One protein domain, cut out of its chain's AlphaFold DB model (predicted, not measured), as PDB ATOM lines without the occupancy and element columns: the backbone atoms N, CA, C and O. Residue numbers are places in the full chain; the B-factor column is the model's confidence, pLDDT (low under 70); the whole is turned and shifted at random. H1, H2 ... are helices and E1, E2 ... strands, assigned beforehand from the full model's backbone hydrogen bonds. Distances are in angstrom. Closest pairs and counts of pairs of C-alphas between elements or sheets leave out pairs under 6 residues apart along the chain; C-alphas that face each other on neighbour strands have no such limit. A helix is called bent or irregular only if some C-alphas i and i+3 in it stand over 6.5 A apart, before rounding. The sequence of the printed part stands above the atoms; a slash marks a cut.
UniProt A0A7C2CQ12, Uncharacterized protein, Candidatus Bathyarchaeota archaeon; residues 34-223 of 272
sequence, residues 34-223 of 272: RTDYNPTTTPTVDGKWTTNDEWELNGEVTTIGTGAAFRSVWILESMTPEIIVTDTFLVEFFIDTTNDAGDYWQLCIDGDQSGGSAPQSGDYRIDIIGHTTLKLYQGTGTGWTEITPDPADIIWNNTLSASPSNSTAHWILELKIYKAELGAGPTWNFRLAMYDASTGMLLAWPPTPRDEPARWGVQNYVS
ATOM      1  N   ARG A  34      12.550  -7.104 -32.222       93.44
ATOM      2  CA  ARG A  34      12.162  -7.219 -30.820       93.44
ATOM      3  C   ARG A  34      12.498  -8.597 -30.272       93.44
ATOM      4  O   ARG A  34      12.787  -9.530 -31.032       93.44
ATOM      5  N   THR A  35      12.542  -8.682 -28.950       91.56
ATOM      6  CA  THR A  35      12.903  -9.904 -28.237       91.56
ATOM      7  C   THR A  35      11.839 -10.224 -27.207       91.56
ATOM      8  O   THR A  35      11.526  -9.397 -26.357       91.56
ATOM      9  N   ASP A  36      11.341 -11.451 -27.262       91.44
ATOM     10  CA  ASP A  36      10.427 -11.989 -26.272       91.44
ATOM     11  C   ASP A  36      11.187 -12.791 -25.225       91.44
ATOM     12  O   ASP A  36      12.200 -13.454 -25.491       91.44
ATOM     13  N   TYR A  37      10.641 -12.757 -24.020       90.31
ATOM     14  CA  TYR A  37      11.183 -13.411 -22.844       90.31
ATOM     15  C   TYR A  37      10.154 -14.374 -22.266       90.31
ATOM     16  O   TYR A  37       8.960 -14.277 -22.560       90.31
ATOM     17  N   ASN A  38      10.639 -15.316 -21.460       89.31
ATOM     18  CA  ASN A  38       9.751 -16.186 -20.710       89.31
ATOM     19  C   ASN A  38       9.165 -15.384 -19.545       89.31
ATOM     20  O   ASN A  38       9.946 -14.761 -18.813       89.31
ATOM     21  N   PRO A  39       7.837 -15.364 -19.370       88.75
ATOM     22  CA  PRO A  39       7.224 -14.572 -18.323       88.75
ATOM     23  C   PRO A  39       7.426 -15.235 -16.952       88.75
ATOM     24  O   PRO A  39       7.458 -16.459 -16.838       88.75
ATOM     25  N   THR A  40       7.504 -14.448 -15.877       85.62
ATOM     26  CA  THR A  40       7.478 -15.007 -14.511       85.62
ATOM     27  C   THR A  40       6.085 -15.493 -14.122       85.62
ATOM     28  O   THR A  40       5.949 -16.411 -13.315       85.62
ATOM     29  N   THR A  41       5.059 -14.878 -14.711       87.81
ATOM     30  CA  THR A  41       3.648 -15.225 -14.538       87.81
ATOM     31  C   THR A  41       3.033 -15.395 -15.916       87.81
ATOM     32  O   THR A  41       3.037 -14.454 -16.701       87.81
ATOM     33  N   THR A  42       2.499 -16.576 -16.215       90.62
ATOM     34  CA  THR A  42       1.789 -16.820 -17.475       90.62
ATOM     35  C   THR A  42       0.565 -15.905 -17.581       90.62
ATOM     36  O   THR A  42      -0.307 -16.009 -16.713       90.62
ATOM     37  N   PRO A  43       0.472 -15.047 -18.616       93.19
ATOM     38  CA  PRO A  43      -0.721 -14.243 -18.849       93.19
ATOM     39  C   PRO A  43      -1.943 -15.118 -19.112       93.19
ATOM     40  O   PRO A  43      -1.834 -16.204 -19.694       93.19
ATOM     41  N   THR A  44      -3.109 -14.637 -18.696       93.81
ATOM     42  CA  THR A  44      -4.370 -15.255 -19.109       93.81
ATOM     43  C   THR A  44      -4.745 -14.709 -20.487       93.81
ATOM     44  O   THR A  44      -4.326 -13.626 -20.859       93.81
ATOM     45  N   VAL A  45      -5.486 -15.481 -21.286       96.38
ATOM     46  CA  VAL A  45      -6.082 -14.980 -22.535       96.38
ATOM     47  C   VAL A  45      -7.565 -14.766 -22.275       96.38
ATOM     48  O   VAL A  45      -8.390 -15.639 -22.551       96.38
ATOM     49  N   ASP A  46      -7.902 -13.637 -21.664       96.19
ATOM     50  CA  ASP A  46      -9.277 -13.247 -21.344       96.19
ATOM     51  C   ASP A  46      -9.705 -11.922 -21.999       96.19
ATOM     52  O   ASP A  46     -10.864 -11.514 -21.871       96.19
ATOM     53  N   GLY A  47      -8.809 -11.320 -22.786       95.00
ATOM     54  CA  GLY A  47      -9.041 -10.109 -23.560       95.00
ATOM     55  C   GLY A  47      -8.880  -8.841 -22.731       95.00
ATOM     56  O   GLY A  47      -9.358  -7.786 -23.155       95.00
ATOM     57  N   LYS A  48      -8.269  -8.930 -21.542       92.69
ATOM     58  CA  LYS A  48      -8.115  -7.811 -20.615       92.69
ATOM     59  C   LYS A  48      -6.756  -7.845 -19.947       92.69
ATOM     60  O   LYS A  48      -6.369  -8.811 -19.313       92.69
ATOM     61  N   TRP A  49      -6.110  -6.688 -19.911       91.81
ATOM     62  CA  TRP A  49      -4.978  -6.503 -19.020       91.81
ATOM     63  C   TRP A  49      -5.485  -6.163 -17.614       91.81
ATOM     64  O   TRP A  49      -5.870  -5.025 -17.336       91.81
ATOM     65  N   THR A  50      -5.520  -7.158 -16.726       83.19
ATOM     66  CA  THR A  50      -6.191  -7.018 -15.422       83.19
ATOM     67  C   THR A  50      -5.292  -6.482 -14.313       83.19
ATOM     68  O   THR A  50      -5.749  -5.703 -13.472       83.19
ATOM     69  N   THR A  51      -4.018  -6.877 -14.291       84.12
ATOM     70  CA  THR A  51      -3.061  -6.481 -13.247       84.12
ATOM     71  C   THR A  51      -1.727  -6.059 -13.849       84.12
ATOM     72  O   THR A  51      -1.294  -6.612 -14.856       84.12
ATOM     73  N   ASN A  52      -1.039  -5.089 -13.237       81.19
ATOM     74  CA  ASN A  52       0.252  -4.602 -13.744       81.19
ATOM     75  C   ASN A  52       1.272  -5.738 -13.929       81.19
ATOM     76  O   ASN A  52       1.958  -5.794 -14.948       81.19
ATOM     77  N   ASP A  53       1.299  -6.689 -12.993       82.50
ATOM     78  CA  ASP A  53       2.263  -7.796 -12.975       82.50
ATOM     79  C   ASP A  53       2.050  -8.824 -14.101       82.50
ATOM     80  O   ASP A  53       2.934  -9.639 -14.363       82.50
ATOM     81  N   GLU A  54       0.902  -8.796 -14.780       84.56
ATOM     82  CA  GLU A  54       0.578  -9.737 -15.853       84.56
ATOM     83  C   GLU A  54       1.436  -9.509 -17.103       84.56
ATOM     84  O   GLU A  54       1.993 -10.455 -17.659       84.56
ATOM     85  N   TRP A  55       1.617  -8.249 -17.507       86.75
ATOM     86  CA  TRP A  55       2.276  -7.901 -18.771       86.75
ATOM     87  C   TRP A  55       3.442  -6.915 -18.624       86.75
ATOM     88  O   TRP A  55       4.357  -6.936 -19.451       86.75
ATOM     89  N   GLU A  56       3.464  -6.069 -17.585       71.06
ATOM     90  CA  GLU A  56       4.494  -5.026 -17.429       71.06
ATOM     91  C   GLU A  56       5.877  -5.618 -17.129       71.06
ATOM     92  O   GLU A  56       6.885  -5.124 -17.635       71.06
ATOM     93  N   LEU A  57       5.911  -6.711 -16.361       63.91
ATOM     94  CA  LEU A  57       7.135  -7.410 -15.963       63.91
ATOM     95  C   LEU A  57       7.569  -8.501 -16.943       63.91
ATOM     96  O   LEU A  57       8.639  -9.074 -16.765       63.91
ATOM     97  N   ASN A  58       6.748  -8.806 -17.946       68.00
ATOM     98  CA  ASN A  58       6.882 -10.040 -18.711       68.00
ATOM     99  C   ASN A  58       7.235  -9.815 -20.190       68.00
ATOM    100  O   ASN A  58       7.867 -10.688 -20.779       68.00
ATOM    101  N   GLY A  59       6.915  -8.654 -20.782       69.69
ATOM    102  CA  GLY A  59       7.183  -8.385 -22.203       69.69
ATOM    103  C   GLY A  59       7.635  -6.957 -22.517       69.69
ATOM    104  O   GLY A  59       7.134  -5.985 -21.943       69.69
ATOM    105  N   GLU A  60       8.554  -6.822 -23.481       84.06
ATOM    106  CA  GLU A  60       9.005  -5.527 -24.004       84.06
ATOM    107  C   GLU A  60       7.864  -4.826 -24.758       84.06
ATOM    108  O   GLU A  60       7.256  -5.392 -25.676       84.06
ATOM    109  N   VAL A  61       7.575  -3.577 -24.373       92.69
ATOM    110  CA  VAL A  61       6.561  -2.758 -25.044       92.69
ATOM    111  C   VAL A  61       7.056  -2.291 -26.400       92.69
ATOM    112  O   VAL A  61       8.129  -1.706 -26.524       92.69
ATOM    113  N   THR A  62       6.238  -2.504 -27.421       95.94
ATOM    114  CA  THR A  62       6.480  -2.011 -28.773       95.94
ATOM    115  C   THR A  62       5.368  -1.046 -29.157       95.94
ATOM    116  O   THR A  62       4.221  -1.440 -29.352       95.94
ATOM    117  N   THR A  63       5.695   0.242 -29.246       97.19
ATOM    118  CA  THR A  63       4.738   1.295 -29.617       97.19
ATOM    119  C   THR A  63       4.595   1.403 -31.133       97.19
ATOM    120  O   THR A  63       5.598   1.432 -31.849       97.19
ATOM    121  N   ILE A  64       3.363   1.552 -31.619       97.81
ATOM    122  CA  ILE A  64       3.038   1.796 -33.027       97.81
ATOM    123  C   ILE A  64       2.462   3.211 -33.146       97.81
ATOM    124  O   ILE A  64       1.257   3.446 -33.028       97.81
ATOM    125  N   GLY A  65       3.355   4.183 -33.335       94.94
ATOM    126  CA  GLY A  65       2.992   5.597 -33.243       94.94
ATOM    127  C   GLY A  65       2.442   5.944 -31.855       94.94
ATOM    128  O   GLY A  65       2.918   5.427 -30.848       94.94
ATOM    129  N   THR A  66       1.443   6.827 -31.803       95.19
ATOM    130  CA  THR A  66       0.744   7.204 -30.558       95.19
ATOM    131  C   THR A  66      -0.581   6.469 -30.366       95.19
ATOM    132  O   THR A  66      -1.235   6.665 -29.348       95.19
ATOM    133  N   GLY A  67      -1.019   5.693 -31.362       97.19
ATOM    134  CA  GLY A  67      -2.356   5.104 -31.378       97.19
ATOM    135  C   GLY A  67      -2.416   3.664 -30.892       97.19
ATOM    136  O   GLY A  67      -3.505   3.141 -30.696       97.19
ATOM    137  N   ALA A  68      -1.270   3.015 -30.706       98.25
ATOM    138  CA  ALA A  68      -1.239   1.604 -30.381       98.25
ATOM    139  C   ALA A  68       0.060   1.175 -29.712       98.25
ATOM    140  O   ALA A  68       1.119   1.777 -29.920       98.25
ATOM    141  N   ALA A  69      -0.017   0.087 -28.960       97.69
ATOM    142  CA  ALA A  69       1.142  -0.638 -28.476       97.69
ATOM    143  C   ALA A  69       0.845  -2.133 -28.427       97.69
ATOM    144  O   ALA A  69      -0.308  -2.555 -28.382       97.69
ATOM    145  N   PHE A  70       1.898  -2.937 -28.423       97.38
ATOM    146  CA  PHE A  70       1.776  -4.356 -28.147       97.38
ATOM    147  C   PHE A  70       2.959  -4.875 -27.339       97.38
ATOM    148  O   PHE A  70       4.033  -4.269 -27.294       97.38
ATOM    149  N   ARG A  71       2.732  -6.009 -26.687       95.75
ATOM    150  CA  ARG A  71       3.709  -6.799 -25.942       95.75
ATOM    151  C   ARG A  71       3.546  -8.249 -26.355       95.75
ATOM    152  O   ARG A  71       2.482  -8.652 -26.819       95.75
ATOM    153  N   SER A  72       4.587  -9.038 -26.151       95.12
ATOM    154  CA  SER A  72       4.462 -10.486 -26.218       95.12
ATOM    155  C   SER A  72       5.517 -11.173 -25.383       95.12
ATOM    156  O   SER A  72       6.513 -10.566 -24.976       95.12
ATOM    157  N   VAL A  73       5.232 -12.434 -25.098       94.25
ATOM    158  CA  VAL A  73       6.038 -13.333 -24.286       94.25
ATOM    159  C   VAL A  73       5.998 -14.711 -24.919       94.25
ATOM    160  O   VAL A  73       4.991 -15.077 -25.527       94.25
ATOM    161  N   TRP A  74       7.059 -15.489 -24.737       93.62
ATOM    162  CA  TRP A  74       7.077 -16.881 -25.180       93.62
ATOM    163  C   TRP A  74       6.960 -17.806 -23.968       93.62
ATOM    164  O   TRP A  74       7.508 -17.530 -22.901       93.62
ATOM    165  N   ILE A  75       6.251 -18.922 -24.111       93.75
ATOM    166  CA  ILE A  75       5.950 -19.844 -23.014       93.75
ATOM    167  C   ILE A  75       6.282 -21.264 -23.458       93.75
ATOM    168  O   ILE A  75       5.820 -21.729 -24.496       93.75
ATOM    169  N   LEU A  76       7.078 -21.970 -22.654       93.81
ATOM    170  CA  LEU A  76       7.258 -23.415 -22.773       93.81
ATOM    171  C   LEU A  76       6.163 -24.104 -21.957       93.81
ATOM    172  O   LEU A  76       6.281 -24.209 -20.738       93.81
ATOM    173  N   GLU A  77       5.096 -24.548 -22.614       94.00
ATOM    174  CA  GLU A  77       3.952 -25.168 -21.936       94.00
ATOM    175  C   GLU A  77       4.213 -26.639 -21.595       94.00
ATOM    176  O   GLU A  77       3.788 -27.128 -20.549       94.00
ATOM    177  N   SER A  78       4.936 -27.355 -22.461       93.19
ATOM    178  CA  SER A  78       5.289 -28.755 -22.234       93.19
ATOM    179  C   SER A  78       6.603 -29.136 -22.907       93.19
ATOM    180  O   SER A  78       6.976 -28.574 -23.934       93.19
ATOM    181  N   MET A  79       7.299 -30.119 -22.330       92.19
ATOM    182  CA  MET A  79       8.437 -30.813 -22.949       92.19
ATOM    183  C   MET A  79       8.139 -32.290 -23.255       92.19
ATOM    184  O   MET A  79       8.981 -32.971 -23.838       92.19
ATOM    185  N   THR A  80       6.986 -32.808 -22.824       90.19
ATOM    186  CA  THR A  80       6.611 -34.228 -22.941       90.19
ATOM    187  C   THR A  80       5.091 -34.389 -23.041       90.19
ATOM    188  O   THR A  80       4.383 -33.796 -22.226       90.19
ATOM    189  N   PRO A  81       4.559 -35.233 -23.948       87.38
ATOM    190  CA  PRO A  81       5.278 -36.082 -24.908       87.38
ATOM    191  C   PRO A  81       5.916 -35.301 -26.067       87.38
ATOM    192  O   PRO A  81       6.825 -35.817 -26.709       87.38
ATOM    193  N   GLU A  82       5.485 -34.061 -26.284       90.69
ATOM    194  CA  GLU A  82       5.958 -33.168 -27.340       90.69
ATOM    195  C   GLU A  82       6.320 -31.803 -26.743       90.69
ATOM    196  O   GLU A  82       5.857 -31.441 -25.656       90.69
ATOM    197  N   ILE A  83       7.193 -31.069 -27.435       91.00
ATOM    198  CA  ILE A  83       7.599 -29.724 -27.028       91.00
ATOM    199  C   ILE A  83       6.533 -28.740 -27.509       91.00
ATOM    200  O   ILE A  83       6.385 -28.544 -28.711       91.00
ATOM    201  N   ILE A  84       5.839 -28.097 -26.572       94.81
ATOM    202  CA  ILE A  84       4.825 -27.082 -26.864       94.81
ATOM    203  C   ILE A  84       5.388 -25.722 -26.475       94.81
ATOM    204  O   ILE A  84       5.627 -25.457 -25.295       94.81
ATOM    205  N   VAL A  85       5.602 -24.869 -27.478       95.38
ATOM    206  CA  VAL A  85       6.020 -23.478 -27.289       95.38
ATOM    207  C   VAL A  85       4.972 -22.559 -27.890       95.38
ATOM    208  O   VAL A  85       4.667 -22.663 -29.080       95.38
ATOM    209  N   THR A  86       4.453 -21.649 -27.078       96.56
ATOM    210  CA  THR A  86       3.481 -20.644 -27.503       96.56
ATOM    211  C   THR A  86       4.078 -19.246 -27.426       96.56
ATOM    212  O   THR A  86       4.947 -18.988 -26.596       96.56
ATOM    213  N   ASP A  87       3.621 -18.343 -28.293       95.75
ATOM    214  CA  ASP A  87       3.790 -16.902 -28.091       95.75
ATOM    215  C   ASP A  87       2.433 -16.322 -27.696       95.75
ATOM    216  O   ASP A  87       1.417 -16.620 -28.326       95.75
ATOM    217  N   THR A  88       2.409 -15.502 -26.648       96.44
ATOM    218  CA  THR A  88       1.203 -14.801 -26.192       96.44
ATOM    219  C   THR A  88       1.404 -13.306 -26.370       96.44
ATOM    220  O   THR A  88       2.406 -12.758 -25.917       96.44
ATOM    221  N   PHE A  89       0.456 -12.654 -27.031       97.31
ATOM    222  CA  PHE A  89       0.454 -11.241 -27.374       97.31
ATOM    223  C   PHE A  89      -0.620 -10.506 -26.584       97.31
ATOM    224  O   PHE A  89      -1.734 -11.005 -26.450       97.31
ATOM    225  N   LEU A  90      -0.284  -9.290 -26.166       97.69
ATOM    226  CA  LEU A  90      -1.219  -8.256 -25.746       97.69
ATOM    227  C   LEU A  90      -1.131  -7.122 -26.762       97.69
ATOM    228  O   LEU A  90      -0.050  -6.569 -26.964       97.69
ATOM    229  N   VAL A  91      -2.247  -6.760 -27.381       98.19
ATOM    230  CA  VAL A  91      -2.335  -5.662 -28.347       98.19
ATOM    231  C   VAL A  91      -3.358  -4.649 -27.854       98.19
ATOM    232  O   VAL A  91      -4.514  -4.989 -27.630       98.19
ATOM    233  N   GLU A  92      -2.940  -3.395 -27.726       97.94
ATOM    234  CA  GLU A  92      -3.768  -2.286 -27.259       97.94
ATOM    235  C   GLU A  92      -3.953  -1.263 -28.388       97.94
ATOM    236  O   GLU A  92      -2.984  -0.656 -28.858       97.94
ATOM    237  N   PHE A  93      -5.198  -1.055 -28.831       97.75
ATOM    238  CA  PHE A  93      -5.550  -0.086 -29.873       97.75
ATOM    239  C   PHE A  93      -6.133   1.193 -29.263       97.75
ATOM    240  O   PHE A  93      -7.331   1.442 -29.327       97.75
ATOM    241  N   PHE A  94      -5.280   2.017 -28.652       97.94
ATOM    242  CA  PHE A  94      -5.652   3.159 -27.796       97.94
ATOM    243  C   PHE A  94      -6.617   4.189 -28.389       97.94
ATOM    244  O   PHE A  94      -7.181   4.995 -27.649       97.94
ATOM    245  N   ILE A  95      -6.734   4.229 -29.708       96.50
ATOM    246  CA  ILE A  95      -7.524   5.224 -30.433       96.50
ATOM    247  C   ILE A  95      -8.853   4.684 -30.949       96.50
ATOM    248  O   ILE A  95      -9.708   5.485 -31.316       96.50
ATOM    249  N   ASP A  96      -9.027   3.363 -30.955       96.50
ATOM    250  CA  ASP A  96     -10.278   2.738 -31.351       96.50
ATOM    251  C   ASP A  96     -11.129   2.498 -30.102       96.50
ATOM    252  O   ASP A  96     -10.773   1.752 -29.184       96.50
ATOM    253  N   THR A  97     -12.256   3.201 -30.072       95.75
ATOM    254  CA  THR A  97     -13.257   3.139 -28.998       95.75
ATOM    255  C   THR A  97     -14.632   2.736 -29.529       95.75
ATOM    256  O   THR A  97     -15.636   2.811 -28.814       95.75
ATOM    257  N   THR A  98     -14.680   2.348 -30.801       96.06
ATOM    258  CA  THR A  98     -15.885   1.998 -31.548       96.06
ATOM    259  C   THR A  98     -16.058   0.483 -31.599       96.06
ATOM    260  O   THR A  98     -15.356  -0.237 -30.914       96.06
ATOM    261  N   ASN A  99     -17.071  -0.041 -32.283       96.25
ATOM    262  CA  ASN A  99     -17.263  -1.491 -32.429       96.25
ATOM    263  C   ASN A  99     -17.674  -1.774 -33.872       96.25
ATOM    264  O   ASN A  99     -18.734  -2.351 -34.140       96.25
ATOM    265  N   ASP A 100     -16.897  -1.232 -34.802       97.94
ATOM    266  CA  ASP A 100     -17.243  -1.251 -36.204       97.94
ATOM    267  C   ASP A 100     -16.915  -2.621 -36.799       97.94
ATOM    268  O   ASP A 100     -15.851  -3.203 -36.610       97.94
ATOM    269  N   ALA A 101     -17.849  -3.167 -37.578       97.56
ATOM    270  CA  ALA A 101     -17.692  -4.502 -38.160       97.56
ATOM    271  C   ALA A 101     -16.519  -4.600 -39.158       97.56
ATOM    272  O   ALA A 101     -16.140  -5.701 -39.557       97.56
ATOM    273  N   GLY A 102     -15.988  -3.455 -39.598       97.75
ATOM    274  CA  GLY A 102     -14.825  -3.365 -40.476       97.75
ATOM    275  C   GLY A 102     -13.485  -3.311 -39.744       97.75
ATOM    276  O   GLY A 102     -12.461  -3.385 -40.424       97.75
ATOM    277  N   ASP A 103     -13.479  -3.175 -38.415       98.50
ATOM    278  CA  ASP A 103     -12.250  -3.156 -37.625       98.50
ATOM    279  C   ASP A 103     -11.530  -4.494 -37.769       98.50
ATOM    280  O   ASP A 103     -12.165  -5.547 -37.901       98.50
ATOM    281  N   TYR A 104     -10.199  -4.484 -37.760       98.56
ATOM    282  CA  TYR A 104      -9.460  -5.740 -37.713       98.56
ATOM    283  C   TYR A 104      -8.108  -5.630 -37.030       98.56
ATOM    284  O   TYR A 104      -7.418  -4.615 -37.129       98.56
ATOM    285  N   TRP A 105      -7.687  -6.746 -36.439       98.69
ATOM    286  CA  TRP A 105      -6.282  -7.046 -36.188       98.69
ATOM    287  C   TRP A 105      -5.763  -8.010 -37.239       98.69
ATOM    288  O   TRP A 105      -6.488  -8.893 -37.697       98.69
ATOM    289  N   GLN A 106      -4.498  -7.855 -37.597       98.75
ATOM    290  CA  GLN A 106      -3.822  -8.697 -38.566       98.75
ATOM    291  C   GLN A 106      -2.406  -9.002 -38.107       98.75
ATOM    292  O   GLN A 106      -1.606  -8.092 -37.898       98.75
ATOM    293  N   LEU A 107      -2.086 -10.284 -38.003       98.75
ATOM    294  CA  LEU A 107      -0.749 -10.775 -37.711       98.75
ATOM    295  C   LEU A 107      -0.250 -11.546 -38.927       98.75
ATOM    296  O   LEU A 107      -0.946 -12.430 -39.413       98.75
ATOM    297  N   CYS A 108       0.935 -11.218 -39.427       98.69
ATOM    298  CA  CYS A 108       1.612 -11.955 -40.489       98.69
ATOM    299  C   CYS A 108       2.908 -12.552 -39.946       98.69
ATOM    300  O   CYS A 108       3.621 -11.907 -39.177       98.69
ATOM    301  N   ILE A 109       3.173 -13.791 -40.335       98.50
ATOM    302  CA  ILE A 109       4.164 -14.687 -39.750       98.50
ATOM    303  C   ILE A 109       4.940 -15.306 -40.902       98.50
ATOM    304  O   ILE A 109       4.327 -15.946 -41.746       98.50
ATOM    305  N   ASP A 110       6.250 -15.105 -40.950       97.69
ATOM    306  CA  ASP A 110       7.167 -15.781 -41.874       97.69
ATOM    307  C   ASP A 110       8.128 -16.589 -40.996       97.69
ATOM    308  O   ASP A 110       9.078 -16.068 -40.396       97.69
ATOM    309  N   GLY A 111       7.747 -17.850 -40.785       93.69
ATOM    310  CA  GLY A 111       8.330 -18.715 -39.765       93.69
ATOM    311  C   GLY A 111       9.747 -19.179 -40.097       93.69
ATOM    312  O   GLY A 111      10.593 -19.269 -39.204       93.69
ATOM    313  N   ASP A 112      10.024 -19.420 -41.381       91.19
ATOM    314  CA  ASP A 112      11.329 -19.850 -41.886       91.19
ATOM    315  C   ASP A 112      12.238 -18.682 -42.305       91.19
ATOM    316  O   ASP A 112      13.396 -18.898 -42.679       91.19
ATOM    317  N   GLN A 113      11.744 -17.446 -42.173       93.44
ATOM    318  CA  GLN A 113      12.413 -16.211 -42.581       93.44
ATOM    319  C   GLN A 113      12.798 -16.217 -44.063       93.44
ATOM    320  O   GLN A 113      13.849 -15.688 -44.454       93.44
ATOM    321  N   SER A 114      11.962 -16.847 -44.885       92.69
ATOM    322  CA  SER A 114      12.162 -16.949 -46.328       92.69
ATOM    323  C   SER A 114      12.058 -15.588 -47.019       92.69
ATOM    324  O   SER A 114      12.691 -15.369 -48.060       92.69
ATOM    325  N   GLY A 115      11.310 -14.647 -46.434       93.06
ATOM    326  CA  GLY A 115      11.085 -13.321 -46.982       93.06
ATOM    327  C   GLY A 115      10.372 -13.359 -48.339       93.06
ATOM    328  O   GLY A 115       9.407 -14.080 -48.571       93.06
ATOM    329  N   GLY A 116      10.861 -12.557 -49.281       94.00
ATOM    330  CA  GLY A 116      10.260 -12.399 -50.607       94.00
ATOM    331  C   GLY A 116       9.264 -11.239 -50.707       94.00
ATOM    332  O   GLY A 116       8.974 -10.533 -49.743       94.00
ATOM    333  N   SER A 117       8.779 -11.007 -51.927       97.00
ATOM    334  CA  SER A 117       7.834  -9.932 -52.266       97.00
ATOM    335  C   SER A 117       6.373 -10.397 -52.324       97.00
ATOM    336  O   SER A 117       5.524  -9.666 -52.824       97.00
ATOM    337  N   ALA A 118       6.110 -11.644 -51.928       97.94
ATOM    338  CA  ALA A 118       4.797 -12.273 -51.880       97.94
ATOM    339  C   ALA A 118       4.817 -13.373 -50.804       97.94
ATOM    340  O   ALA A 118       5.872 -13.984 -50.616       97.94
ATOM    341  N   PRO A 119       3.686 -13.654 -50.133       98.19
ATOM    342  CA  PRO A 119       3.607 -14.681 -49.096       98.19
ATOM    343  C   PRO A 119       3.769 -16.096 -49.666       98.19
ATOM    344  O   PRO A 119       3.106 -16.457 -50.642       98.19
ATOM    345  N   GLN A 120       4.626 -16.903 -49.048       97.56
ATOM    346  CA  GLN A 120       5.018 -18.265 -49.417       97.56
ATOM    347  C   GLN A 120       4.302 -19.323 -48.561       97.56
ATOM    348  O   GLN A 120       3.584 -19.002 -47.624       97.56
ATOM    349  N   SER A 121       4.484 -20.614 -48.857       96.19
ATOM    350  CA  SER A 121       3.800 -21.700 -48.128       96.19
ATOM    351  C   SER A 121       4.197 -21.840 -46.651       96.19
ATOM    352  O   SER A 121       3.494 -22.520 -45.911       96.19
ATOM    353  N   GLY A 122       5.312 -21.234 -46.234       95.69
ATOM    354  CA  GLY A 122       5.723 -21.124 -44.829       95.69
ATOM    355  C   GLY A 122       5.183 -19.878 -44.121       95.69
ATOM    356  O   GLY A 122       5.404 -19.728 -42.919       95.69
ATOM    357  N   ASP A 123       4.469 -19.013 -44.848       98.38
ATOM    358  CA  ASP A 123       3.936 -17.768 -44.315       98.38
ATOM    359  C   ASP A 123       2.474 -17.932 -43.919       98.38
ATOM    360  O   ASP A 123       1.658 -18.497 -44.658       98.38
ATOM    361  N   TYR A 124       2.123 -17.357 -42.776       98.62
ATOM    362  CA  TYR A 124       0.779 -17.388 -42.226       98.62
ATOM    363  C   TYR A 124       0.267 -15.983 -41.956       98.62
ATOM    364  O   TYR A 124       1.022 -15.059 -41.645       98.62
ATOM    365  N   ARG A 125      -1.050 -15.818 -42.056       98.62
ATOM    366  CA  ARG A 125      -1.732 -14.592 -41.662       98.62
ATOM    367  C   ARG A 125      -2.962 -14.907 -40.834       98.62
ATOM    368  O   ARG A 125      -3.824 -15.658 -41.275       98.62
ATOM    369  N   ILE A 126      -3.059 -14.278 -39.675       98.75
ATOM    370  CA  ILE A 126      -4.226 -14.319 -38.802       98.75
ATOM    371  C   ILE A 126      -4.930 -12.974 -38.932       98.75
ATOM    372  O   ILE A 126      -4.310 -11.944 -38.683       98.75
ATOM    373  N   ASP A 127      -6.209 -12.985 -39.296       98.69
ATOM    374  CA  ASP A 127      -7.071 -11.805 -39.260       98.69
ATOM    375  C   ASP A 127      -8.159 -12.018 -38.196       98.69
ATOM    376  O   ASP A 127      -8.821 -13.055 -38.192       98.69
ATOM    377  N   ILE A 128      -8.375 -11.040 -37.317       98.62
ATOM    378  CA  ILE A 128      -9.522 -10.996 -36.399       98.62
ATOM    379  C   ILE A 128     -10.373  -9.806 -36.818       98.62
ATOM    380  O   ILE A 128      -9.955  -8.667 -36.638       98.62
ATOM    381  N   ILE A 129     -11.536 -10.073 -37.411       98.44
ATOM    382  CA  ILE A 129     -12.377  -9.079 -38.089       98.44
ATOM    383  C   ILE A 129     -13.621  -8.782 -37.250       98.44
ATOM    384  O   ILE A 129     -14.259  -9.703 -36.721       98.44
ATOM    385  N   GLY A 130     -13.969  -7.498 -37.152       97.75
ATOM    386  CA  GLY A 130     -15.139  -6.984 -36.447       97.75
ATOM    387  C   GLY A 130     -15.210  -7.487 -35.012       97.75
ATOM    388  O   GLY A 130     -16.281  -7.886 -34.560       97.75
ATOM    389  N   HIS A 131     -14.052  -7.606 -34.359       97.00
ATOM    390  CA  HIS A 131     -13.894  -8.077 -32.982       97.00
ATOM    391  C   HIS A 131     -14.418  -9.488 -32.681       97.00
ATOM    392  O   HIS A 131     -14.487  -9.876 -31.521       97.00
ATOM    393  N   THR A 132     -14.775 -10.278 -33.696       97.56
ATOM    394  CA  THR A 132     -15.571 -11.507 -33.502       97.56
ATOM    395  C   THR A 132     -15.086 -12.707 -34.296       97.56
ATOM    396  O   THR A 132     -15.248 -13.840 -33.848       97.56
ATOM    397  N   THR A 133     -14.522 -12.490 -35.483       97.94
ATOM    398  CA  THR A 133     -14.254 -13.579 -36.423       97.94
ATOM    399  C   THR A 133     -12.765 -13.724 -36.657       97.94
ATOM    400  O   THR A 133     -12.161 -12.849 -37.273       97.94
ATOM    401  N   LEU A 134     -12.197 -14.850 -36.230       98.38
ATOM    402  CA  LEU A 134     -10.830 -15.221 -36.573       98.38
ATOM    403  C   LEU A 134     -10.788 -15.963 -37.908       98.38
ATOM    404  O   LEU A 134     -11.590 -16.864 -38.159       98.38
ATOM    405  N   LYS A 135      -9.811 -15.607 -38.735       98.44
ATOM    406  CA  LYS A 135      -9.471 -16.287 -39.980       98.44
ATOM    407  C   LYS A 135      -7.975 -16.545 -40.048       98.44
ATOM    408  O   LYS A 135      -7.190 -15.647 -39.754       98.44
ATOM    409  N   LEU A 136      -7.594 -17.745 -40.478       98.69
ATOM    410  CA  LEU A 136      -6.208 -18.103 -40.752       98.69
ATOM    411  C   LEU A 136      -6.010 -18.253 -42.260       98.69
ATOM    412  O   LEU A 136      -6.846 -18.809 -42.969       98.69
ATOM    413  N   TYR A 137      -4.884 -17.760 -42.749       98.75
ATOM    414  CA  TYR A 137      -4.471 -17.864 -44.134       98.75
ATOM    415  C   TYR A 137      -3.057 -18.422 -44.215       98.75
ATOM    416  O   TYR A 137      -2.221 -18.108 -43.370       98.75
ATOM    417  N   GLN A 138      -2.786 -19.178 -45.274       98.62
ATOM    418  CA  GLN A 138      -1.452 -19.638 -45.648       98.62
ATOM    419  C   GLN A 138      -1.052 -19.021 -46.989       98.62
ATOM    420  O   GLN A 138      -1.892 -18.858 -47.886       98.62
ATOM    421  N   GLY A 139       0.216 -18.648 -47.130       98.56
ATOM    422  CA  GLY A 139       0.742 -18.114 -48.377       98.56
ATOM    423  C   GLY A 139       0.837 -19.171 -49.483       98.56
ATOM    424  O   GLY A 139       0.925 -20.375 -49.246       98.56
ATOM    425  N   THR A 140       0.798 -18.721 -50.734       98.25
ATOM    426  CA  THR A 140       0.794 -19.588 -51.931       98.25
ATOM    427  C   THR A 140       1.963 -19.326 -52.883       98.25
ATOM    428  O   THR A 140       2.016 -19.879 -53.979       98.25
ATOM    429  N   GLY A 141       2.870 -18.427 -52.508       97.69
ATOM    430  CA  GLY A 141       3.910 -17.846 -53.359       97.69
ATOM    431  C   GLY A 141       3.430 -16.660 -54.205       97.69
ATOM    432  O   GLY A 141       4.246 -15.977 -54.817       97.69
ATOM    433  N   THR A 142       2.120 -16.397 -54.259       97.50
ATOM    434  CA  THR A 142       1.535 -15.270 -55.020       97.50
ATOM    435  C   THR A 142       0.458 -14.500 -54.256       97.50
ATOM    436  O   THR A 142       0.058 -13.418 -54.678       97.50
ATOM    437  N   GLY A 143      -0.019 -15.043 -53.136       97.81
ATOM    438  CA  GLY A 143      -1.097 -14.481 -52.337       97.81
ATOM    439  C   GLY A 143      -1.469 -15.419 -51.195       97.81
ATOM    440  O   GLY A 143      -0.660 -16.235 -50.766       97.81
ATOM    441  N   TRP A 144      -2.707 -15.323 -50.726       98.62
ATOM    442  CA  TRP A 144      -3.183 -16.027 -49.538       98.62
ATOM    443  C   TRP A 144      -4.331 -16.976 -49.871       98.62
ATOM    444  O   TRP A 144      -5.211 -16.622 -50.657       98.62
ATOM    445  N   THR A 145      -4.366 -18.125 -49.206       98.62
ATOM    446  CA  THR A 145      -5.514 -19.041 -49.198       98.62
ATOM    447  C   THR A 145      -5.997 -19.214 -47.766       98.62
ATOM    448  O   THR A 145      -5.185 -19.431 -46.871       98.62
ATOM    449  N   GLU A 146      -7.306 -19.089 -47.542       98.62
ATOM    450  CA  GLU A 146      -7.911 -19.311 -46.222       98.62
ATOM    451  C   GLU A 146      -7.807 -20.795 -45.849       98.62
ATOM    452  O   GLU A 146      -8.095 -21.667 -46.673       98.62
ATOM    453  N   ILE A 147      -7.397 -21.071 -44.615       98.31
ATOM    454  CA  ILE A 147      -7.310 -22.411 -44.036       98.31
ATOM    455  C   ILE A 147      -8.045 -22.433 -42.693       98.31
ATOM    456  O   ILE A 147      -8.221 -21.404 -42.043       98.31
ATOM    457  N   THR A 148      -8.483 -23.616 -42.274       97.00
ATOM    458  CA  THR A 148      -9.135 -23.795 -40.973       97.00
ATOM    459  C   THR A 148      -8.066 -24.044 -39.906       97.00
ATOM    460  O   THR A 148      -7.376 -25.057 -40.018       97.00
ATOM    461  N   PRO A 149      -7.913 -23.171 -38.892       93.62
ATOM    462  CA  PRO A 149      -7.013 -23.437 -37.771       93.62
ATOM    463  C   PRO A 149      -7.588 -24.523 -36.854       93.62
ATOM    464  O   PRO A 149      -8.814 -24.634 -36.728       93.62
ATOM    465  N   ASP A 150      -6.731 -25.272 -36.159       95.00
ATOM    466  CA  ASP A 150      -7.179 -25.991 -34.966       95.00
ATOM    467  C   ASP A 150      -7.474 -24.957 -33.858       95.00
ATOM    468  O   ASP A 150      -6.648 -24.073 -33.603       95.00
ATOM    469  N   PRO A 151      -8.638 -25.015 -33.183       93.19
ATOM    470  CA  PRO A 151      -8.939 -24.126 -32.062       93.19
ATOM    471  C   PRO A 151      -7.919 -24.177 -30.912       93.19
ATOM    472  O   PRO A 151      -7.871 -23.245 -30.112       93.19
ATOM    473  N   ALA A 152      -7.136 -25.254 -30.793       94.38
ATOM    474  CA  ALA A 152      -6.068 -25.364 -29.805       94.38
ATOM    475  C   ALA A 152      -4.815 -24.550 -30.175       94.38
ATOM    476  O   ALA A 152      -4.083 -24.127 -29.278       94.38
ATOM    477  N   ASP A 153      -4.592 -24.293 -31.466       95.62
ATOM    478  CA  ASP A 153      -3.383 -23.625 -31.955       95.62
ATOM    479  C   ASP A 153      -3.466 -22.112 -31.824       95.62
ATOM    480  O   ASP A 153      -2.441 -21.437 -31.723       95.62
ATOM    481  N   ILE A 154      -4.683 -21.564 -31.849       97.88
ATOM    482  CA  ILE A 154      -4.911 -20.128 -31.755       97.88
ATOM    483  C   ILE A 154      -6.048 -19.851 -30.778       97.88
ATOM    484  O   ILE A 154      -7.228 -20.006 -31.093       97.88
ATOM    485  N   ILE A 155      -5.678 -19.378 -29.591       98.12
ATOM    486  CA  ILE A 155      -6.614 -18.972 -28.542       98.12
ATOM    487  C   ILE A 155      -6.579 -17.456 -28.464       98.12
ATOM    488  O   ILE A 155      -5.506 -16.865 -28.393       98.12
ATOM    489  N   TRP A 156      -7.736 -16.810 -28.468       98.38
ATOM    490  CA  TRP A 156      -7.800 -15.357 -28.436       98.38
ATOM    491  C   TRP A 156      -9.054 -14.873 -27.732       98.38
ATOM    492  O   TRP A 156     -10.065 -15.575 -27.674       98.38
ATOM    493  N   ASN A 157      -8.975 -13.656 -27.216       98.38
ATOM    494  CA  ASN A 157     -10.124 -12.925 -26.720       98.38
ATOM    495  C   ASN A 157      -9.840 -11.424 -26.811       98.38
ATOM    496  O   ASN A 157      -8.685 -11.001 -26.809       98.38
ATOM    497  N   ASN A 158     -10.883 -10.608 -26.899       98.44
ATOM    498  CA  ASN A 158     -10.739  -9.161 -26.878       98.44
ATOM    499  C   ASN A 158     -11.814  -8.519 -26.008       98.44
ATOM    500  O   ASN A 158     -12.857  -9.109 -25.717       98.44
ATOM    501  N   THR A 159     -11.555  -7.305 -25.541       98.12
ATOM    502  CA  THR A 159     -12.561  -6.506 -24.849       98.12
ATOM    503  C   THR A 159     -12.278  -5.020 -25.029       98.12
ATOM    504  O   THR A 159     -11.135  -4.573 -24.963       98.12
ATOM    505  N   LEU A 160     -13.346  -4.237 -25.181       97.62
ATOM    506  CA  LEU A 160     -13.299  -2.787 -25.052       97.62
ATOM    507  C   LEU A 160     -13.255  -2.417 -23.562       97.62
ATOM    508  O   LEU A 160     -14.270  -2.474 -22.862       97.62
ATOM    509  N   SER A 161     -12.070  -2.090 -23.048       97.06
ATOM    510  CA  SER A 161     -11.865  -1.780 -21.628       97.06
ATOM    511  C   SER A 161     -10.660  -0.870 -21.396       97.06
ATOM    512  O   SER A 161      -9.891  -0.592 -22.308       97.06
ATOM    513  N   ALA A 162     -10.539  -0.327 -20.184       96.44
ATOM    514  CA  ALA A 162      -9.321   0.360 -19.764       96.44
ATOM    515  C   ALA A 162      -8.271  -0.665 -19.309       96.44
ATOM    516  O   ALA A 162      -8.627  -1.764 -18.879       96.44
ATOM    517  N   SER A 163      -7.002  -0.273 -19.342       95.25
ATOM    518  CA  SER A 163      -5.868  -1.090 -18.910       95.25
ATOM    519  C   SER A 163      -4.980  -0.323 -17.922       95.25
ATOM    520  O   SER A 163      -5.105   0.900 -17.779       95.25
ATOM    521  N   PRO A 164      -4.038  -1.003 -17.251       93.62
ATOM    522  CA  PRO A 164      -2.970  -0.352 -16.500       93.62
ATOM    523  C   PRO A 164      -2.169   0.698 -17.280       93.62
ATOM    524  O   PRO A 164      -1.705   1.669 -16.681       93.62
ATOM    525  N   SER A 165      -1.995   0.526 -18.596       91.81
ATOM    526  CA  SER A 165      -1.218   1.455 -19.427       91.81
ATOM    527  C   SER A 165      -2.043   2.651 -19.909       91.81
ATOM    528  O   SER A 165      -1.479   3.710 -20.197       91.81
ATOM    529  N   ASN A 166      -3.372   2.510 -19.981       94.00
ATOM    530  CA  ASN A 166      -4.266   3.553 -20.457       94.00
ATOM    531  C   ASN A 166      -5.647   3.483 -19.785       94.00
ATOM    532  O   ASN A 166      -6.417   2.539 -19.959       94.00
ATOM    533  N   SER A 167      -5.992   4.548 -19.059       95.62
ATOM    534  CA  SER A 167      -7.266   4.670 -18.341       95.62
ATOM    535  C   SER A 167      -8.485   4.900 -19.241       95.62
ATOM    536  O   SER A 167      -9.616   4.787 -18.771       95.62
ATOM    537  N   THR A 168      -8.285   5.283 -20.503       96.50
ATOM    538  CA  THR A 168      -9.371   5.428 -21.478       96.50
ATOM    539  C   THR A 168      -9.712   4.055 -22.035       96.50
ATOM    540  O   THR A 168      -8.816   3.329 -22.457       96.50
ATOM    541  N   ALA A 169     -10.997   3.697 -22.044       97.44
ATOM    542  CA  ALA A 169     -11.419   2.428 -22.619       97.44
ATOM    543  C   ALA A 169     -11.065   2.370 -24.110       97.44
ATOM    544  O   ALA A 169     -11.378   3.302 -24.847       97.44
ATOM    545  N   HIS A 170     -10.418   1.289 -24.519       97.56
ATOM    546  CA  HIS A 170      -9.952   1.034 -25.876       97.56
ATOM    547  C   HIS A 170      -9.979  -0.473 -26.133       97.56
ATOM    548  O   HIS A 170     -10.197  -1.261 -25.206       97.56
ATOM    549  N   TRP A 171      -9.808  -0.897 -27.383       98.06
ATOM    550  CA  TRP A 171      -9.763  -2.327 -27.664       98.06
ATOM    551  C   TRP A 171      -8.451  -2.954 -27.222       98.06
ATOM    552  O   TRP A 171      -7.365  -2.522 -27.619       98.06
ATOM    553  N   ILE A 172      -8.585  -4.016 -26.436       98.38
ATOM    554  CA  ILE A 172      -7.497  -4.871 -25.984       98.38
ATOM    555  C   ILE A 172      -7.719  -6.249 -26.598       98.38
ATOM    556  O   ILE A 172      -8.799  -6.816 -26.454       98.38
ATOM    557  N   LEU A 173      -6.708  -6.774 -27.283       98.56
ATOM    558  CA  LEU A 173      -6.667  -8.139 -27.796       98.56
ATOM    559  C   LEU A 173      -5.586  -8.911 -27.045       98.56
ATOM    560  O   LEU A 173      -4.434  -8.483 -26.997       98.56
ATOM    561  N   GLU A 174      -5.948 -10.088 -26.551       98.19
ATOM    562  CA  GLU A 174      -4.997 -11.108 -26.132       98.19
ATOM    563  C   GLU A 174      -5.071 -12.290 -27.090       98.19
ATOM    564  O   GLU A 174      -6.154 -12.768 -27.438       98.19
ATOM    565  N   LEU A 175      -3.910 -12.753 -27.542       98.06
ATOM    566  CA  LEU A 175      -3.792 -13.811 -28.538       98.06
ATOM    567  C   LEU A 175      -2.639 -14.729 -28.165       98.06
ATOM    568  O   LEU A 175      -1.508 -14.277 -28.034       98.06
ATOM    569  N   LYS A 176      -2.903 -16.025 -28.073       98.00
ATOM    570  CA  LYS A 176      -1.898 -17.069 -27.917       98.00
ATOM    571  C   LYS A 176      -1.836 -17.916 -29.176       98.00
ATOM    572  O   LYS A 176      -2.865 -18.414 -29.625       98.00
ATOM    573  N   ILE A 177      -0.630 -18.100 -29.704       97.81
ATOM    574  CA  ILE A 177      -0.364 -18.933 -30.877       97.81
ATOM    575  C   ILE A 177       0.558 -20.096 -30.521       97.81
ATOM    576  O   ILE A 177       1.566 -19.905 -29.838       97.81
ATOM    577  N   TYR A 178       0.247 -21.293 -31.010       97.12
ATOM    578  CA  TYR A 178       1.165 -22.424 -30.997       97.12
ATOM    579  C   TYR A 178       2.155 -22.288 -32.151       97.12
ATOM    580  O   TYR A 178       1.802 -22.334 -33.328       97.12
ATOM    581  N   LYS A 179       3.427 -22.081 -31.808       94.69
ATOM    582  CA  LYS A 179       4.443 -21.678 -32.780       94.69
ATOM    583  C   LYS A 179       4.728 -22.739 -33.842       94.69
ATOM    584  O   LYS A 179       5.004 -22.379 -34.983       94.69
ATOM    585  N   ALA A 180       4.680 -24.021 -33.474       94.19
ATOM    586  CA  ALA A 180       5.046 -25.109 -34.379       94.19
ATOM    587  C   ALA A 180       4.124 -25.172 -35.607       94.19
ATOM    588  O   ALA A 180       4.615 -25.322 -36.723       94.19
ATOM    589  N   GLU A 181       2.822 -24.961 -35.410       94.44
ATOM    590  CA  GLU A 181       1.812 -25.006 -36.480       94.44
ATOM    591  C   GLU A 181       1.911 -23.826 -37.451       94.44
ATOM    592  O   GLU A 181       1.469 -23.906 -38.595       94.44
ATOM    593  N   LEU A 182       2.555 -22.739 -37.020       95.06
ATOM    594  CA  LEU A 182       2.801 -21.546 -37.833       95.06
ATOM    595  C   LEU A 182       4.257 -21.466 -38.317       95.06
ATOM    596  O   LEU A 182       4.700 -20.421 -38.791       95.06
ATOM    597  N   GLY A 183       5.030 -22.547 -38.149       92.31
ATOM    598  CA  GLY A 183       6.440 -22.620 -38.536       92.31
ATOM    599  C   GLY A 183       7.358 -21.650 -37.782       92.31
ATOM    600  O   GLY A 183       8.507 -21.468 -38.179       92.31
ATOM    601  N   ALA A 184       6.883 -21.013 -36.708       93.56
ATOM    602  CA  ALA A 184       7.601 -19.951 -36.019       93.56
ATOM    603  C   ALA A 184       8.716 -20.521 -35.125       93.56
ATOM    604  O   ALA A 184       8.481 -21.087 -34.056       93.56
ATOM    605  N   GLY A 185       9.966 -20.352 -35.549       92.12
ATOM    606  CA  GLY A 185      11.133 -20.777 -34.782       92.12
ATOM    607  C   GLY A 185      11.545 -19.821 -33.644       92.12
ATOM    608  O   GLY A 185      10.799 -18.923 -33.237       92.12
ATOM    609  N   PRO A 186      12.783 -19.985 -33.129       91.06
ATOM    610  CA  PRO A 186      13.433 -19.034 -32.217       91.06
ATOM    611  C   PRO A 186      13.605 -17.627 -32.752       91.06
ATOM    612  O   PRO A 186      13.585 -16.648 -32.005       91.06
ATOM    613  N   THR A 187      13.762 -17.540 -34.057       92.94
ATOM    614  CA  THR A 187      13.732 -16.300 -34.796       92.94
ATOM    615  C   THR A 187      12.761 -16.506 -35.937       92.94
ATOM    616  O   THR A 187      12.826 -17.530 -36.610       92.94
ATOM    617  N   TRP A 188      11.884 -15.537 -36.133       95.81
ATOM    618  CA  TRP A 188      10.898 -15.532 -37.196       95.81
ATOM    619  C   TRP A 188      10.589 -14.090 -37.596       95.81
ATOM    620  O   TRP A 188      10.918 -13.142 -36.873       95.81
ATOM    621  N   ASN A 189      10.015 -13.915 -38.776       97.50
ATOM    622  CA  ASN A 189       9.611 -12.620 -39.290       97.50
ATOM    623  C   ASN A 189       8.139 -12.361 -38.944       97.50
ATOM    624  O   ASN A 189       7.301 -13.256 -39.032       97.50
ATOM    625  N   PHE A 190       7.823 -11.138 -38.533       98.00
ATOM    626  CA  PHE A 190       6.537 -10.790 -37.945       98.00
ATOM    627  C   PHE A 190       6.058  -9.401 -38.367       98.00
ATOM    628  O   PHE A 190       6.824  -8.432 -38.369       98.00
ATOM    629  N   ARG A 191       4.765  -9.290 -38.665       98.62
ATOM    630  CA  ARG A 191       4.073  -8.014 -38.842       98.62
ATOM    631  C   ARG A 191       2.762  -8.024 -38.069       98.62
ATOM    632  O   ARG A 191       1.957  -8.927 -38.246       98.62
ATOM    633  N   LEU A 192       2.512  -6.977 -37.295       98.75
ATOM    634  CA  LEU A 192       1.226  -6.698 -36.665       98.75
ATOM    635  C   LEU A 192       0.600  -5.470 -37.321       98.75
ATOM    636  O   LEU A 192       1.292  -4.487 -37.579       98.75
ATOM    637  N   ALA A 193      -0.702  -5.497 -37.561       98.69
ATOM    638  CA  ALA A 193      -1.464  -4.345 -38.003       98.69
ATOM    639  C   ALA A 193      -2.841  -4.300 -37.351       98.69
ATOM    640  O   ALA A 193      -3.425  -5.337 -37.042       98.69
ATOM    641  N   MET A 194      -3.358  -3.089 -37.185       98.44
ATOM    642  CA  MET A 194      -4.704  -2.820 -36.700       98.44
ATOM    643  C   MET A 194      -5.348  -1.740 -37.552       98.44
ATOM    644  O   MET A 194      -4.694  -0.759 -37.917       98.44
ATOM    645  N   TYR A 195      -6.622  -1.923 -37.856       98.50
ATOM    646  CA  TYR A 195      -7.401  -0.999 -38.659       98.50
ATOM    647  C   TYR A 195      -8.682  -0.624 -37.935       98.50
ATOM    648  O   TYR A 195      -9.401  -1.505 -37.474       98.50
ATOM    649  N   ASP A 196      -8.934   0.678 -37.879       98.25
ATOM    650  CA  ASP A 196     -10.152   1.285 -37.352       98.25
ATOM    651  C   ASP A 196     -10.990   1.758 -38.545       98.25
ATOM    652  O   ASP A 196     -10.593   2.655 -39.301       98.25
ATOM    653  N   ALA A 197     -12.144   1.128 -38.741       98.12
ATOM    654  CA  ALA A 197     -13.036   1.416 -39.852       98.12
ATOM    655  C   ALA A 197     -13.754   2.761 -39.706       98.12
ATOM    656  O   ALA A 197     -14.122   3.352 -40.726       98.12
ATOM    657  N   SER A 198     -13.925   3.261 -38.481       97.31
ATOM    658  CA  SER A 198     -14.579   4.542 -38.205       97.31
ATOM    659  C   SER A 198     -13.742   5.724 -38.702       97.31
ATOM    660  O   SER A 198     -14.282   6.702 -39.233       97.31
ATOM    661  N   THR A 199     -12.413   5.621 -38.590       97.19
ATOM    662  CA  THR A 199     -11.462   6.660 -39.020       97.19
ATOM    663  C   THR A 199     -10.746   6.333 -40.329       97.19
ATOM    664  O   THR A 199     -10.178   7.226 -40.962       97.19
ATOM    665  N   GLY A 200     -10.767   5.068 -40.759       97.06
ATOM    666  CA  GLY A 200     -10.010   4.570 -41.906       97.06
ATOM    667  C   GLY A 200      -8.504   4.475 -41.647       97.06
ATOM    668  O   GLY A 200      -7.716   4.416 -42.596       97.06
ATOM    669  N   MET A 201      -8.077   4.509 -40.384       97.56
ATOM    670  CA  MET A 201      -6.665   4.509 -40.028       97.56
ATOM    671  C   MET A 201      -6.121   3.090 -39.887       97.56
ATOM    672  O   MET A 201      -6.693   2.248 -39.203       97.56
ATOM    673  N   LEU A 202      -4.961   2.859 -40.505       98.06
ATOM    674  CA  LEU A 202      -4.174   1.637 -40.386       98.06
ATOM    675  C   LEU A 202      -2.888   1.935 -39.611       98.06
ATOM    676  O   LEU A 202      -2.068   2.741 -40.056       98.06
ATOM    677  N   LEU A 203      -2.686   1.249 -38.491       98.50
ATOM    678  CA  LEU A 203      -1.421   1.229 -37.757       98.50
ATOM    679  C   LEU A 203      -0.746  -0.125 -37.969       98.50
ATOM    680  O   LEU A 203      -1.418  -1.152 -37.956       98.50
ATOM    681  N   ALA A 204       0.571  -0.145 -38.181       98.56
ATOM    682  CA  ALA A 204       1.307  -1.392 -38.378       98.56
ATOM    683  C   ALA A 204       2.744  -1.334 -37.849       98.56
ATOM    684  O   ALA A 204       3.409  -0.296 -37.916       98.56
ATOM    685  N   TRP A 205       3.224  -2.478 -37.364       98.50
ATOM    686  CA  TRP A 205       4.610  -2.731 -36.997       98.50
ATOM    687  C   TRP A 205       5.135  -3.967 -37.735       98.50
ATOM    688  O   TRP A 205       4.586  -5.051 -37.550       98.50
ATOM    689  N   PRO A 206       6.200  -3.833 -38.540       98.44
ATOM    690  CA  PRO A 206       6.674  -2.577 -39.125       98.44
ATOM    691  C   PRO A 206       5.579  -1.876 -39.957       98.44
ATOM    692  O   PRO A 206       4.588  -2.512 -40.324       98.44
ATOM    693  N   PRO A 207       5.733  -0.582 -40.304       97.88
ATOM    694  CA  PRO A 207       4.802   0.146 -41.165       97.88
ATOM    695  C   PRO A 207       5.003  -0.248 -42.638       97.88
ATOM    696  O   PRO A 207       5.315   0.577 -43.498       97.88
ATOM    697  N   THR A 208       4.874  -1.541 -42.924       98.12
ATOM    698  CA  THR A 208       5.192  -2.164 -44.208       98.12
ATOM    699  C   THR A 208       3.975  -2.879 -44.797       98.12
ATOM    700  O   THR A 208       2.971  -3.094 -44.099       98.12
ATOM    701  N   PRO A 209       4.005  -3.209 -46.102       98.12
ATOM    702  CA  PRO A 209       2.913  -3.920 -46.751       98.12
ATOM    703  C   PRO A 209       2.649  -5.295 -46.128       98.12
ATOM    704  O   PRO A 209       3.568  -6.020 -45.750       98.12
ATOM    705  N   ARG A 210       1.367  -5.672 -46.079       98.00
ATOM    706  CA  ARG A 210       0.929  -6.997 -45.623       98.00
ATOM    707  C   ARG A 210       1.537  -8.124 -46.451       98.00
ATOM    708  O   ARG A 210       1.848  -9.154 -45.889       98.00
ATOM    709  N   ASP A 211       1.684  -7.939 -47.758       98.44
ATOM    710  CA  ASP A 211       1.987  -9.030 -48.695       98.44
ATOM    711  C   ASP A 211       3.477  -9.113 -49.074       98.44
ATOM    712  O   ASP A 211       3.822  -9.775 -50.045       98.44
ATOM    713  N   GLU A 212       4.368  -8.458 -48.322       97.94
ATOM    714  CA  GLU A 212       5.818  -8.451 -48.578       97.94
ATOM    715  C   GLU A 212       6.606  -8.981 -47.360       97.94
ATOM    716  O   GLU A 212       7.110  -8.173 -46.574       97.94
ATOM    717  N   PRO A 213       6.744 -10.312 -47.188       97.94
ATOM    718  CA  PRO A 213       7.425 -10.900 -46.028       97.94
ATOM    719  C   PRO A 213       8.863 -10.414 -45.809       97.94
ATOM    720  O   PRO A 213       9.287 -10.223 -44.671       97.94
ATOM    721  N   ALA A 214       9.598 -10.074 -46.880       96.94
ATOM    722  CA  ALA A 214      10.939  -9.479 -46.778       96.94
ATOM    723  C   ALA A 214      10.987  -8.140 -46.017       96.94
ATOM    724  O   ALA A 214      12.072  -7.659 -45.686       96.94
ATOM    725  N   ARG A 215       9.828  -7.513 -45.796       97.75
ATOM    726  CA  ARG A 215       9.665  -6.230 -45.112       97.75
ATOM    727  C   ARG A 215       8.986  -6.367 -43.755       97.75
ATOM    728  O   ARG A 215       8.514  -5.381 -43.191       97.75
ATOM    729  N   TRP A 216       8.869  -7.571 -43.220       98.31
ATOM    730  CA  TRP A 216       8.364  -7.760 -41.865       98.31
ATOM    731  C   TRP A 216       9.491  -7.587 -40.844       98.31
ATOM    732  O   TRP A 216      10.672  -7.564 -41.190       98.31
ATOM    733  N   GLY A 217       9.130  -7.355 -39.585       97.69
ATOM    734  CA  GLY A 217      10.089  -7.171 -38.500       97.69
ATOM    735  C   GLY A 217      10.628  -8.516 -38.039       97.69
ATOM    736  O   GLY A 217      10.090  -9.556 -38.393       97.69
ATOM    737  N   VAL A 218      11.675  -8.516 -37.222       96.50
ATOM    738  CA  VAL A 218      12.200  -9.750 -36.625       96.50
ATOM    739  C   VAL A 218      11.670  -9.903 -35.208       96.50
ATOM    740  O   VAL A 218      11.879  -9.030 -34.361       96.50
ATOM    741  N   GLN A 219      11.060 -11.051 -34.940       94.81
ATOM    742  CA  GLN A 219      10.727 -11.514 -33.605       94.81
ATOM    743  C   GLN A 219      11.768 -12.550 -33.175       94.81
ATOM    744  O   GLN A 219      11.960 -13.579 -33.825       94.81
ATOM    745  N   ASN A 220      12.469 -12.275 -32.079       92.94
ATOM    746  CA  ASN A 220      13.348 -13.244 -31.432       92.94
ATOM    747  C   ASN A 220      12.708 -13.714 -30.133       92.94
ATOM    748  O   ASN A 220      11.941 -12.969 -29.527       92.94
ATOM    749  N   TYR A 221      13.096 -14.891 -29.656       87.94
ATOM    750  CA  TYR A 221      12.964 -15.215 -28.244       87.94
ATOM    751  C   TYR A 221      14.316 -15.552 -27.627       87.94
ATOM    752  O   TYR A 221      15.234 -16.029 -28.301       87.94
ATOM    753  N   VAL A 222      14.433 -15.336 -26.320       86.00
ATOM    754  CA  VAL A 222      15.593 -15.764 -25.534       86.00
ATOM    755  C   VAL A 222      15.157 -16.596 -24.337       86.00
ATOM    756  O   VAL A 222      14.179 -16.285 -23.665       86.00
ATOM    757  N   SER A 223      15.916 -17.655 -24.048       77.38
ATOM    758  CA  SER A 223      15.655 -18.559 -22.920       77.38
ATOM    759  C   SER A 223      16.020 -17.982 -21.547       77.38
ATOM    760  O   SER A 223      15.760 -18.610 -20.524       77.38
TER     761      SER A 223
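What this domain is: This is residues 34 to 223 of the 272 residues of an uncharacterized protein of Candidatus Bathyarchaeota archaeon (UniProt A0A7C2CQ12). Two strongly twisted sheets lie face to face as a sandwich, their strands crossed at 38 degrees: E2, E3, E4, E10 and E9 make the one, and E1, E5, E6, E7, E8, E11, E12 and E13 the other. The two come near each other along one side, E1 beside E3 and E12 beside E2, while residues 37 to 51 pass outside the five-strand sheet and the small helix H1 after them only grazes it. The printed part has 190 residues, with one named helix and 13 named strands in the order E1, H1, E2 to E13; its class is mostly strand, though under half of the residues are in named elements. The five-strand sheet runs E2, E3, E4, E10, E9, all antiparallel, and the eight-strand sheet is branched and mixed. The whole is compact, with a radius of gyration of the C-alphas of 15.6 A and spans of 40 by 39 by 27 A.

How they stand to each other: E1, residues 34 to 36, is the parallel neighbour of E13, residues 217 to 221, with N 36 and O 220 2.8 A apart, within hydrogen-bond range. The closest C-alphas of E1 and E3, residues 68 to 78, are those of Asp 36 and Val 73, 5.0 A apart. H1, residues 52 to 55, is only just on the sheet of E2, residues 62 to 64, E3, E4, residues 84 to 93, E10, residues 170 to 178, and E9, residues 154 to 161, with 5 pairs of C-alphas within 10 A, and only grazes it with Trp 55. H1 is too short for an O i to N i+4 pair, and its one O i to N i+3 pair is not within range. E2, E3 and E4 form a meander, each strand the antiparallel neighbour of the one before, with N 62 and O 70 at 2.8 A and N 75 and O 86 at 2.8 A. E10 pairs with E4, N 89 and O 175 at 2.7 A, and forms a hairpin with the edge strand E9, N 176 and O 155 at 2.8 A. In the branched sheet, E5, residues 104 to 110, E6, residues 123 to 129, E7, residues 133 to 139, and E8, residues 144 to 147, form a second meander, with N 109 and O 124 at 2.8 A, N 129 and O 133 at 2.8 A, and N 138 and O 145 at 2.9 A. E11, residues 187 to 196, has three neighbours: E5 on one side, N 106 and O 193 at 2.8 A, and on the other side E12, residues 201 to 205, N 192 and O 205 at 2.8 A, and E13, N 190 and O 217 at 2.8 A. The pairing is staggered, with E13 beside residues 187 to 190 of E11 and E12 beside residues 191 to 196. The closest C-alphas of E2 and E12 are those of Ile 64 and Trp 205, 6.2 A apart. E8 and E9 are apart.

Where its parts are: E1 begins at C-alpha 34, (12.162, -7.219, -30.820). H1 is neither bent nor irregular, but only just: C-alphas 52 and 55 are 6.3 A apart. E3 is 32.1 A long, E11 29.8 A, E4 29.1 A, E10 26.5 A and E9 22.1 A. E3 ends at C-alpha 78, (5.289, -28.755, -22.234), and E13 at C-alpha 221, (12.964, -15.215, -28.244).

The domain as a whole: The two C-alphas farthest apart, those of Pro 81 and Thr 199, are 48.0 A apart. The printed part has no cut. The links E1 to H1, E5 to E6 and E12 to E13 are long. The mean pLDDT of the printed part is 94.9, and residues 57 to 59 are under 70.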